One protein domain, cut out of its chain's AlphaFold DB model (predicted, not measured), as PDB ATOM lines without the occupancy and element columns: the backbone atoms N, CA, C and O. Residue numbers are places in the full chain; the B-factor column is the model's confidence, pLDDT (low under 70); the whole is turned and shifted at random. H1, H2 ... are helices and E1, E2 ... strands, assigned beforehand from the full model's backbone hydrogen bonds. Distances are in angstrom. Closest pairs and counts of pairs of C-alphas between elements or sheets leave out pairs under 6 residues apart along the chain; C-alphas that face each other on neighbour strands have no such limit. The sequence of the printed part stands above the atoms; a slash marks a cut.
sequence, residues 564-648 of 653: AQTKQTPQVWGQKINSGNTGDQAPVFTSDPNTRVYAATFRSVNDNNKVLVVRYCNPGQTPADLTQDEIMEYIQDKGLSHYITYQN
ATOM      1  N   ALA A 564     180.276 133.034 168.490       85.62
ATOM      2  CA  ALA A 564     181.504 132.686 169.190       85.62
ATOM      3  C   ALA A 564     182.602 133.753 169.043       85.62
ATOM      4  O   ALA A 564     183.641 133.639 169.695       85.62
ATOM      5  N   GLN A 565     182.403 134.787 168.213       78.81
ATOM      6  CA  GLN A 565     183.331 135.913 168.159       78.81
ATOM      7  C   GLN A 565     183.251 136.707 169.464       78.81
ATOM      8  O   GLN A 565     182.253 137.352 169.777       78.81
ATOM      9  N   THR A 566     184.343 136.680 170.221       66.81
ATOM     10  CA  THR A 566     184.481 137.375 171.508       66.81
ATOM     11  C   THR A 566     185.079 138.773 171.379       66.81
ATOM     12  O   THR A 566     185.227 139.466 172.377       66.81
ATOM     13  N   LYS A 567     185.456 139.190 170.165       68.88
ATOM     14  CA  LYS A 567     186.053 140.499 169.886       68.88
ATOM     15  C   LYS A 567     185.270 141.193 168.785       68.88
ATOM     16  O   LYS A 567     184.991 140.587 167.752       68.88
ATOM     17  N   GLN A 568     184.972 142.475 168.975       67.19
ATOM     18  CA  GLN A 568     184.548 143.320 167.864       67.19
ATOM     19  C   GLN A 568     185.708 143.448 166.880       67.19
ATOM     20  O   GLN A 568     186.792 143.904 167.243       67.19
ATOM     21  N   THR A 569     185.483 143.041 165.635       70.44
ATOM     22  CA  THR A 569     186.450 143.228 164.553       70.44
ATOM     23  C   THR A 569     185.765 143.890 163.355       70.44
ATOM     24  O   THR A 569     184.537 143.810 163.240       70.44
ATOM     25  N   PRO A 570     186.520 144.548 162.455       69.38
ATOM     26  CA  PRO A 570     185.967 145.098 161.216       69.38
ATOM     27  C   PRO A 570     185.353 144.038 160.289       69.38
ATOM     28  O   PRO A 570     184.605 144.393 159.381       69.38
ATOM     29  N   GLN A 571     185.681 142.756 160.494       77.56
ATOM     30  CA  GLN A 571     185.120 141.623 159.768       77.56
ATOM     31  C   GLN A 571     184.107 140.870 160.633       77.56
ATOM     32  O   GLN A 571     184.278 140.673 161.838       77.56
ATOM     33  N   VAL A 572     183.053 140.388 159.997       82.81
ATOM     34  CA  VAL A 572     182.054 139.524 160.620       82.81
ATOM     35  C   VAL A 572     182.038 138.189 159.898       82.81
ATOM     36  O   VAL A 572     182.319 138.124 158.700       82.81
ATOM     37  N   TRP A 573     181.682 137.127 160.620       91.81
ATOM     38  CA  TRP A 573     181.151 135.933 159.970       91.81
ATOM     39  C   TRP A 573     179.832 136.309 159.302       91.81
ATOM     40  O   TRP A 573     178.834 136.546 159.984       91.81
ATOM     41  N   GLY A 574     179.860 136.431 157.980       91.31
ATOM     42  CA  GLY A 574     178.731 136.871 157.178       91.31
ATOM     43  C   GLY A 574     178.294 135.807 156.187       91.31
ATOM     44  O   GLY A 574     179.096 135.003 155.710       91.31
ATOM     45  N   GLN A 575     177.003 135.801 155.884       92.88
ATOM     46  CA  GLN A 575     176.418 134.997 154.828       92.88
ATOM     47  C   GLN A 575     175.128 135.649 154.339       92.88
ATOM     48  O   GLN A 575     174.191 135.850 155.114       92.88
ATOM     49  N   LYS A 576     175.046 135.941 153.045       90.25
ATOM     50  CA  LYS A 576     173.799 136.349 152.407       90.25
ATOM     51  C   LYS A 576     172.898 135.129 152.205       90.25
ATOM     52  O   LYS A 576     173.211 134.246 151.411       90.25
ATOM     53  N   ILE A 577     171.767 135.083 152.902       85.00
ATOM     54  CA  ILE A 577     170.814 133.964 152.915       85.00
ATOM     55  C   ILE A 577     169.431 134.401 152.411       85.00
ATOM     56  O   ILE A 577     169.124 135.590 152.300       85.00
ATOM     57  N   ASN A 578     168.599 133.427 152.028       70.19
ATOM     58  CA  ASN A 578     167.216 133.629 151.557       70.19
ATOM     59  C   ASN A 578     167.068 134.657 150.411       70.19
ATOM     60  O   ASN A 578     166.069 135.358 150.310       70.19
ATOM     61  N   SER A 579     168.072 134.762 149.535       64.50
ATOM     62  CA  SER A 579     168.126 135.738 148.428       64.50
ATOM     63  C   SER A 579     167.896 135.092 147.047       64.50
ATOM     64  O   SER A 579     168.530 135.463 146.054       64.50
ATOM     65  N   GLY A 580     167.041 134.065 146.975       64.88
ATOM     66  CA  GLY A 580     166.859 133.239 145.772       64.88
ATOM     67  C   GLY A 580     168.165 132.568 145.309       64.88
ATOM     68  O   GLY A 580     168.998 132.190 146.130       64.88
ATOM     69  N   ASN A 581     168.394 132.483 143.992       61.34
ATOM     70  CA  ASN A 581     169.622 131.914 143.396       61.34
ATOM     71  C   ASN A 581     170.895 132.768 143.605       61.34
ATOM     72  O   ASN A 581     171.945 132.439 143.058       61.34
ATOM     73  N   THR A 582     170.817 133.869 144.361       65.75
ATOM     74  CA  THR A 582     171.941 134.797 144.603       65.75
ATOM     75  C   THR A 582     172.478 134.751 146.036       65.75
ATOM     76  O   THR A 582     173.272 135.608 146.418       65.75
ATOM     77  N   GLY A 583     172.019 133.786 146.842       76.25
ATOM     78  CA  GLY A 583     172.540 133.551 148.188       76.25
ATOM     79  C   GLY A 583     173.941 132.934 148.183       76.25
ATOM     80  O   GLY A 583     174.298 132.151 147.293       76.25
ATOM     81  N   ASP A 584     174.716 133.264 149.212       86.88
ATOM     82  CA  ASP A 584     176.052 132.722 149.423       86.88
ATOM     83  C   ASP A 584     175.975 131.224 149.723       86.88
ATOM     84  O   ASP A 584     175.175 130.756 150.538       86.88
ATOM     85  N   GLN A 585     176.857 130.457 149.085       87.88
ATOM     86  CA  GLN A 585     176.889 129.004 149.254       87.88
ATOM     87  C   GLN A 585     177.494 128.569 150.593       87.88
ATOM     88  O   GLN A 585     177.326 127.412 150.965       87.88
ATOM     89  N   ALA A 586     178.201 129.463 151.292       91.94
ATOM     90  CA  ALA A 586     178.794 129.227 152.602       91.94
ATOM     91  C   ALA A 586     179.116 130.560 153.312       91.94
ATOM     92  O   ALA A 586     179.222 131.588 152.640       91.94
ATOM     93  N   PRO A 587     179.316 130.544 154.643       93.88
ATOM     94  CA  PRO A 587     179.826 131.693 155.388       93.88
ATOM     95  C   PRO A 587     181.205 132.160 154.898       93.88
ATOM     96  O   PRO A 587     182.064 131.336 154.576       93.88
ATOM     97  N   VAL A 588     181.430 133.474 154.913       92.44
ATOM     98  CA  VAL A 588     182.706 134.133 154.587       92.44
ATOM     99  C   VAL A 588     183.042 135.214 155.615       92.44
ATOM    100  O   VAL A 588     182.171 135.672 156.357       92.44
ATOM    101  N   PHE A 589     184.302 135.655 155.639       89.81
ATOM    102  CA  PHE A 589     184.649 136.914 156.298       89.81
ATOM    103  C   PHE A 589     184.342 138.083 155.379       89.81
ATOM    104  O   PHE A 589     184.750 138.100 154.215       89.81
ATOM    105  N   THR A 590     183.596 139.045 155.906       85.56
ATOM    106  CA  THR A 590     183.183 140.237 155.171       85.56
ATOM    107  C   THR A 590     183.022 141.423 156.113       85.56
ATOM    108  O   THR A 590     182.754 141.261 157.304       85.56
ATOM    109  N   SER A 591     183.178 142.630 155.577       85.25
ATOM    110  CA  SER A 591     182.876 143.881 156.280       85.25
ATOM    111  C   SER A 591     181.433 144.347 156.084       85.25
ATOM    112  O   SER A 591     181.049 145.355 156.669       85.25
ATOM    113  N   ASP A 592     180.640 143.677 155.238       87.31
ATOM    114  CA  ASP A 592     179.264 144.089 154.953       87.31
ATOM    115  C   ASP A 592     178.325 143.701 156.111       87.31
ATOM    116  O   ASP A 592     178.030 142.513 156.293       87.31
ATOM    117  N   PRO A 593     177.797 144.668 156.886       83.44
ATOM    118  CA  PRO A 593     176.919 144.373 158.013       83.44
ATOM    119  C   PRO A 593     175.589 143.730 157.592       83.44
ATOM    120  O   PRO A 593     174.955 143.077 158.423       83.44
ATOM    121  N   ASN A 594     175.177 143.858 156.326       86.62
ATOM    122  CA  ASN A 594     173.942 143.258 155.814       86.62
ATOM    123  C   ASN A 594     174.048 141.740 155.628       86.62
ATOM    124  O   ASN A 594     173.039 141.070 155.438       86.62
ATOM    125  N   THR A 595     175.255 141.187 155.714       89.19
ATOM    126  CA  THR A 595     175.489 139.739 155.653       89.19
ATOM    127  C   THR A 595     175.438 139.071 157.024       89.19
ATOM    128  O   THR A 595     175.550 137.852 157.114       89.19
ATOM    129  N   ARG A 596     175.264 139.833 158.114       89.00
ATOM    130  CA  ARG A 596     175.092 139.254 159.453       89.00
ATOM    131  C   ARG A 596     173.906 138.303 159.469       89.00
ATOM    132  O   ARG A 596     172.888 138.564 158.828       89.00
ATOM    133  N   VAL A 597     174.025 137.242 160.256       88.81
ATOM    134  CA  VAL A 597     172.966 136.247 160.394       88.81
ATOM    135  C   VAL A 597     172.320 136.360 161.771       88.81
ATOM    136  O   VAL A 597     173.001 136.403 162.795       88.81
ATOM    137  N   TYR A 598     170.992 136.416 161.789       86.50
ATOM    138  CA  TYR A 598     170.142 136.491 162.976       86.50
ATOM    139  C   TYR A 598     169.371 135.188 163.119       86.50
ATOM    140  O   TYR A 598     169.058 134.549 162.118       86.50
ATOM    141  N   ALA A 599     169.032 134.810 164.351       86.25
ATOM    142  CA  ALA A 599     168.144 133.681 164.602       86.25
ATOM    143  C   ALA A 599     166.722 134.185 164.877       86.25
ATOM    144  O   ALA A 599     166.478 134.892 165.859       86.25
ATOM    145  N   ALA A 600     165.785 133.777 164.027       81.81
ATOM    146  CA  ALA A 600     164.351 133.911 164.234       81.81
ATOM    147  C   ALA A 600     163.831 132.622 164.881       81.81
ATOM    148  O   ALA A 600     163.798 131.558 164.259       81.81
ATOM    149  N   THR A 601     163.455 132.708 166.156       83.19
ATOM    150  CA  THR A 601     162.927 131.566 166.911       83.19
ATOM    151  C   THR A 601     161.409 131.646 166.963       83.19
ATOM    152  O   THR A 601     160.858 132.585 167.537       83.19
ATOM    153  N   PHE A 602     160.745 130.646 166.394       78.50
ATOM    154  CA  PHE A 602     159.296 130.493 166.427       78.50
ATOM    155  C   PHE A 602     158.912 129.705 167.675       78.50
ATOM    156  O   PHE A 602     159.452 128.621 167.924       78.50
ATOM    157  N   ARG A 603     157.990 130.243 168.473       82.88
ATOM    158  CA  ARG A 603     157.551 129.637 169.735       82.88
ATOM    159  C   ARG A 603     156.046 129.450 169.755       82.88
ATOM    160  O   ARG A 603     155.309 130.300 169.259       82.88
ATOM    161  N   SER A 604     155.608 128.350 170.360       77.62
ATOM    162  CA  SER A 604     154.193 128.120 170.645       77.62
ATOM    163  C   SER A 604     153.743 128.991 171.814       77.62
ATOM    164  O   SER A 604     154.376 128.981 172.869       77.62
ATOM    165  N   VAL A 605     152.635 129.711 171.645       77.44
ATOM    166  CA  VAL A 605     151.967 130.465 172.720       77.44
ATOM    167  C   VAL A 605     151.281 129.506 173.694       77.44
ATOM    168  O   VAL A 605     151.320 129.719 174.901       77.44
ATOM    169  N   ASN A 606     150.690 128.425 173.179       79.88
ATOM    170  CA  ASN A 606     149.789 127.561 173.947       79.88
ATOM    171  C   ASN A 606     150.484 126.300 174.509       79.88
ATOM    172  O   ASN A 606     149.840 125.503 175.180       79.88
ATOM    173  N   ASP A 607     151.786 126.118 174.248       74.75
ATOM    174  CA  ASP A 607     152.611 124.998 174.740       74.75
ATOM    175  C   ASP A 607     153.876 125.534 175.438       74.75
ATOM    176  O   ASP A 607     154.987 125.409 174.927       74.75
ATOM    177  N   ASN A 608     153.699 126.235 176.566       81.06
ATOM    178  CA  ASN A 608     154.770 126.709 177.461       81.06
ATOM    179  C   ASN A 608     155.993 127.352 176.763       81.06
ATOM    180  O   ASN A 608     157.137 127.095 177.143       81.06
ATOM    181  N   ASN A 609     155.787 128.199 175.745       79.75
ATOM    182  CA  ASN A 609     156.867 128.843 174.975       79.75
ATOM    183  C   ASN A 609     157.854 127.869 174.304       79.75
ATOM    184  O   ASN A 609     159.002 128.244 174.011       79.75
ATOM    185  N   LYS A 610     157.425 126.628 174.042       82.88
ATOM    186  CA  LYS A 610     158.223 125.608 173.361       82.88
ATOM    187  C   LYS A 610     158.728 126.135 172.022       82.88
ATOM    188  O   LYS A 610     157.962 126.695 171.235       82.88
ATOM    189  N   VAL A 611     160.026 125.950 171.772       84.38
ATOM    190  CA  VAL A 611     160.646 126.265 170.480       84.38
ATOM    191  C   VAL A 611     160.089 125.301 169.442       84.38
ATOM    192  O   VAL A 611     160.275 124.092 169.559       84.38
ATOM    193  N   LEU A 612     159.394 125.847 168.449       77.50
ATOM    194  CA  LEU A 612     158.854 125.096 167.322       77.50
ATOM    195  C   LEU A 612     159.936 124.903 166.266       77.50
ATOM    196  O   LEU A 612     160.196 123.787 165.830       77.50
ATOM    197  N   VAL A 613     160.590 126.000 165.881       79.44
ATOM    198  CA  VAL A 613     161.629 125.993 164.857       79.44
ATOM    199  C   VAL A 613     162.522 127.226 164.976       79.44
ATOM    200  O   VAL A 613     162.080 128.292 165.409       79.44
ATOM    201  N   VAL A 614     163.790 127.080 164.591       83.56
ATOM    202  CA  VAL A 614     164.725 128.196 164.415       83.56
ATOM    203  C   VAL A 614     165.009 128.343 162.925       83.56
ATOM    204  O   VAL A 614     165.310 127.366 162.233       83.56
ATOM    205  N   ARG A 615     164.882 129.570 162.428       84.56
ATOM    206  CA  ARG A 615     165.283 129.976 161.080       84.56
ATOM    207  C   ARG A 615     166.309 131.087 161.185       84.56
ATOM    208  O   ARG A 615     166.426 131.732 162.227       84.56
ATOM    209  N   TYR A 616     167.034 131.302 160.102       86.75
ATOM    210  CA  TYR A 616     168.040 132.343 160.044       86.75
ATOM    211  C   TYR A 616     167.719 133.338 158.945       86.75
ATOM    212  O   TYR A 616     167.170 132.972 157.905       86.75
ATOM    213  N   CYS A 617     168.059 134.597 159.193       84.81
ATOM    214  CA  CYS A 617     167.823 135.696 158.270       84.81
ATOM    215  C   CYS A 617     168.926 136.758 158.342       84.81
ATOM    216  O   CYS A 617     169.666 136.839 159.325       84.81
ATOM    217  N   ASN A 618     169.031 137.571 157.294       88.50
ATOM    218  CA  ASN A 618     169.811 138.808 157.275       88.50
ATOM    219  C   ASN A 618     168.996 139.985 157.862       88.50
ATOM    220  O   ASN A 618     167.771 139.867 157.986       88.50
ATOM    221  N   PRO A 619     169.624 141.126 158.234       83.00
ATOM    222  CA  PRO A 619     168.894 142.281 158.750       83.00
ATOM    223  C   PRO A 619     167.778 142.738 157.805       83.00
ATOM    224  O   PRO A 619     167.965 142.813 156.593       83.00
ATOM    225  N   GLY A 620     166.625 143.092 158.373       75.31
ATOM    226  CA  GLY A 620     165.499 143.659 157.626       75.31
ATOM    227  C   GLY A 620     164.617 142.651 156.881       75.31
ATOM    228  O   GLY A 620     163.585 143.061 156.358       75.31
ATOM    229  N   GLN A 621     164.960 141.356 156.862       73.31
ATOM    230  CA  GLN A 621     164.059 140.307 156.365       73.31
ATOM    231  C   GLN A 621     162.902 140.069 157.352       73.31
ATOM    232  O   GLN A 621     163.093 140.077 158.572       73.31
ATOM    233  N   THR A 622     161.694 139.881 156.822       61.78
ATOM    234  CA  THR A 622     160.441 139.776 157.584       61.78
ATOM    235  C   THR A 622     160.065 138.316 157.873       61.78
ATOM    236  O   THR A 622     160.545 137.408 157.197       61.78
ATOM    237  N   PRO A 623     159.163 138.045 158.838       53.44
ATOM    238  CA  PRO A 623     158.622 136.705 159.074       53.44
ATOM    239  C   PRO A 623     158.093 135.988 157.828       53.44
ATOM    240  O   PRO A 623     158.273 134.780 157.713       53.44
ATOM    241  N   ALA A 624     157.470 136.731 156.904       56.53
ATOM    242  CA  ALA A 624     156.909 136.194 155.667       56.53
ATOM    243  C   ALA A 624     157.988 135.603 154.743       56.53
ATOM    244  O   ALA A 624     157.711 134.670 153.996       56.53
ATOM    245  N   ASP A 625     159.230 136.086 154.853       58.72
ATOM    246  CA  ASP A 625     160.387 135.581 154.105       58.72
ATOM    247  C   ASP A 625     160.944 134.264 154.693       58.72
ATOM    248  O   ASP A 625     161.830 133.643 154.108       58.72
ATOM    249  N   LEU A 626     160.451 133.841 155.868       60.75
ATOM    250  CA  LEU A 626     160.964 132.709 156.657       60.75
ATOM    251  C   LEU A 626     159.922 131.611 156.914       60.75
ATOM    252  O   LEU A 626     160.277 130.520 157.370       60.75
ATOM    253  N   THR A 627     158.646 131.888 156.645       59.97
ATOM    254  CA  THR A 627     157.541 130.934 156.751       59.97
ATOM    255  C   THR A 627     157.429 130.122 155.465       59.97
ATOM    256  O   THR A 627     156.864 130.588 154.482       59.97
ATOM    257  N   GLN A 628     157.966 128.901 155.466       60.09
ATOM    258  CA  GLN A 628     157.586 127.891 154.474       60.09
ATOM    259  C   GLN A 628     156.210 127.312 154.827       60.09
ATOM    260  O   GLN A 628     155.885 127.192 156.014       60.09
ATOM    261  N   ASP A 629     155.445 126.920 153.806       60.59
ATOM    262  CA  ASP A 629     154.087 126.366 153.928       60.59
ATOM    263  C   ASP A 629     154.000 125.229 154.963       60.59
ATOM    264  O   ASP A 629     153.057 125.184 155.744       60.59
ATOM    265  N   GLU A 630     155.041 124.402 155.085       59.56
ATOM    266  CA  GLU A 630     155.129 123.270 156.024       59.56
ATOM    267  C   GLU A 630     155.065 123.676 157.514       59.56
ATOM    268  O   GLU A 630     154.506 122.958 158.344       59.56
ATOM    269  N   ILE A 631     155.627 124.835 157.892       61.91
ATOM    270  CA  ILE A 631     155.556 125.333 159.280       61.91
ATOM    271  C   ILE A 631     154.142 125.830 159.574       61.91
ATOM    272  O   ILE A 631     153.611 125.582 160.657       61.91
ATOM    273  N   MET A 632     153.542 126.531 158.614       67.00
ATOM    274  CA  MET A 632     152.179 127.034 158.743       67.00
ATOM    275  C   MET A 632     151.176 125.879 158.779       67.00
ATOM    276  O   MET A 632     150.275 125.903 159.613       67.00
ATOM    277  N   GLU A 633     151.398 124.832 157.984       67.62
ATOM    278  CA  GLU A 633     150.616 123.596 157.986       67.62
ATOM    279  C   GLU A 633     150.718 122.858 159.330       67.62
ATOM    280  O   GLU A 633     149.695 122.490 159.900       67.62
ATOM    281  N   TYR A 634     151.914 122.732 159.920       64.94
ATOM    282  CA  TYR A 634     152.089 122.142 161.257       64.94
ATOM    283  C   TYR A 634     151.405 122.957 162.369       64.94
ATOM    284  O   TYR A 634     150.783 122.397 163.275       64.94
ATOM    285  N   ILE A 635     151.512 124.289 162.315       66.06
ATOM    286  CA  ILE A 635     150.852 125.202 163.262       66.06
ATOM    287  C   ILE A 635     149.327 125.056 163.159       66.06
ATOM    288  O   ILE A 635     148.641 125.025 164.184       66.06
ATOM    289  N   GLN A 636     148.815 124.917 161.934       71.62
ATOM    290  CA  GLN A 636     147.393 124.785 161.638       71.62
ATOM    291  C   GLN A 636     146.840 123.394 162.011       71.62
ATOM    292  O   GLN A 636     145.808 123.333 162.676       71.62
ATOM    293  N   ASP A 637     147.547 122.299 161.698       70.88
ATOM    294  CA  ASP A 637     147.200 120.912 162.080       70.88
ATOM    295  C   ASP A 637     147.135 120.723 163.604       70.88
ATOM    296  O   ASP A 637     146.273 120.019 164.129       70.88
ATOM    297  N   LYS A 638     148.030 121.385 164.348       65.06
ATOM    298  CA  LYS A 638     148.108 121.272 165.813       65.06
ATOM    299  C   LYS A 638     147.295 122.320 166.578       65.06
ATOM    300  O   LYS A 638     147.335 122.313 167.809       65.06
ATOM    301  N   GLY A 639     146.570 123.212 165.894       66.94
ATOM    302  CA  GLY A 639     145.779 124.276 166.530       66.94
ATOM    303  C   GLY A 639     146.612 125.230 167.398       66.94
ATOM    304  O   GLY A 639     146.138 125.728 168.420       66.94
ATOM    305  N   LEU A 640     147.882 125.440 167.040       64.06
ATOM    306  CA  LEU A 640     148.824 126.229 167.832       64.06
ATOM    307  C   LEU A 640     148.740 127.713 167.454       64.06
ATOM    308  O   LEU A 640     148.739 128.072 166.282       64.06
ATOM    309  N   SER A 641     148.760 128.598 168.451       70.88
ATOM    310  CA  SER A 641     149.088 130.018 168.248       70.88
ATOM    311  C   SER A 641     150.606 130.204 168.370       70.88
ATOM    312  O   SER A 641     151.227 129.543 169.206       70.88
ATOM    313  N   HIS A 642     151.228 131.090 167.582       70.62
ATOM    314  CA  HIS A 642     152.688 131.286 167.590       70.62
ATOM    315  C   HIS A 642     153.112 132.761 167.654       70.62
ATOM    316  O   HIS A 642     152.348 133.655 167.298       70.62
ATOM    317  N   TYR A 643     154.354 133.004 168.083       70.50
ATOM    318  CA  TYR A 643     155.046 134.293 167.968       70.50
ATOM    319  C   TYR A 643     156.532 134.087 167.643       70.50
ATOM    320  O   TYR A 643     157.072 132.988 167.809       70.50
ATOM    321  N   ILE A 644     157.193 135.146 167.170       68.94
ATOM    322  CA  ILE A 644     158.590 135.114 166.724       68.94
ATOM    323  C   ILE A 644     159.426 136.014 167.621       68.94
ATOM    324  O   ILE A 644     159.099 137.183 167.824       68.94
ATOM    325  N   THR A 645     160.536 135.481 168.119       71.06
ATOM    326  CA  THR A 645     161.567 136.266 168.806       71.06
ATOM    327  C   THR A 645     162.819 136.336 167.947       71.06
ATOM    328  O   THR A 645     163.344 135.295 167.544       71.06
ATOM    329  N   TYR A 646     163.314 137.551 167.712       68.50
ATOM    330  CA  TYR A 646     164.579 137.794 167.026       68.50
ATOM    331  C   TYR A 646     165.704 137.887 168.043       68.50
ATOM    332  O   TYR A 646     165.693 138.762 168.910       68.50
ATOM    333  N   GLN A 647     166.680 136.990 167.936       72.00
ATOM    334  CA  GLN A 647     167.893 137.081 168.729       72.00
ATOM    335  C   GLN A 647     168.994 137.716 167.890       72.00
ATOM    336  O   GLN A 647     169.513 137.107 166.948       72.00
ATOM    337  N   ASN A 648     169.363 138.938 168.276       66.19
ATOM    338  CA  ASN A 648     170.565 139.566 167.760       66.19
ATOM    339  C   ASN A 648     171.778 138.721 168.161       66.19
ATOM    340  O   ASN A 648     171.839 138.238 169.296       66.19
TER     341      ASN A 648
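AT A GLANCE: This is residues 564 to 648 of the 653 residues of an uncharacterized protein of Prevotella sp (UniProt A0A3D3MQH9). A narrow sheet of three long antiparallel strands, E4, E3 and E5, makes the body, with the small two-stranded hairpin of E1 and E2 beyond one end of it and the one helix, H1, by the other end. The hairpin is set off from the long sheet, and H1 only grazes that sheet. The printed part has 85 residues, with one named helix and five named strands in the order E1, E2, E3, E4, H1, E5; under half of the residues are in named elements, and the class is mixed, helices and strands. The whole is loose, with a radius of gyration of the C-alphas of 15.1 A and spans of 45 by 31 by 18 A.

HOW THE PARTS SIT: E1, residues 572 to 574, and E2, residues 588 to 590, are antiparallel neighbours at 126 degrees and form a hairpin; N 572 and O 590 are within hydrogen-bond range at 2.8 A. E1 is apart from E3, residues 598 to 604, and E2 is apart from E3 too. E3 is the inner strand of the three-stranded sheet. It forms a hairpin with E4, residues 611 to 617, antiparallel at 156 degrees, with N 600 and O 615 at 2.8 A and N 617 and O 598 at 3.1 A. E5, residues 642 to 647, is the other edge strand, antiparallel to E3 at 154 degrees, with N 601 and O 645 at 2.9 A. This sheet is only just strongly twisted, its C-alphas lying up to 4.3 A off their best plane. H1, residues 629 to 637, is on this sheet but only grazes it, with residues 631 to 635; the closest C-alphas of H1 and E5 are those of Ile 635 and His 642, 7.7 A apart. E4, H1 and E5 form a split strand-helix-strand unit, two strands running the same way with a helix between them along the chain and E3 between them in the sheet; its crossover is right-handed. In H1 every O i to N i+4 pair is within hydrogen-bond range.

IN THESE COORDINATES: E1 begins at C-alpha 572 (182.054, 139.524, 160.620) and is 5.5 A long; E2 is 6.2 A long. E3 measures 19.6 A from C-alpha 598 (170.142, 136.491, 162.976), and E4 17.0 A. H1 is 12.0 A long, and E5 covers 16.3 A to C-alpha 647 (167.893, 137.081, 168.729).

THE WHOLE: The two C-alphas farthest apart are those of Pro 570 and Asp 637, at 45.7 A. The printed part has no cut. The links from E1 to E2, 13 residues, and from E4 to H1, 11 residues, are long, while that from H1 to E5 is tight. The mean pLDDT of the printed part is 76.1; 28 residues are under 70, among them residues 579 to 582 and 622 to 635.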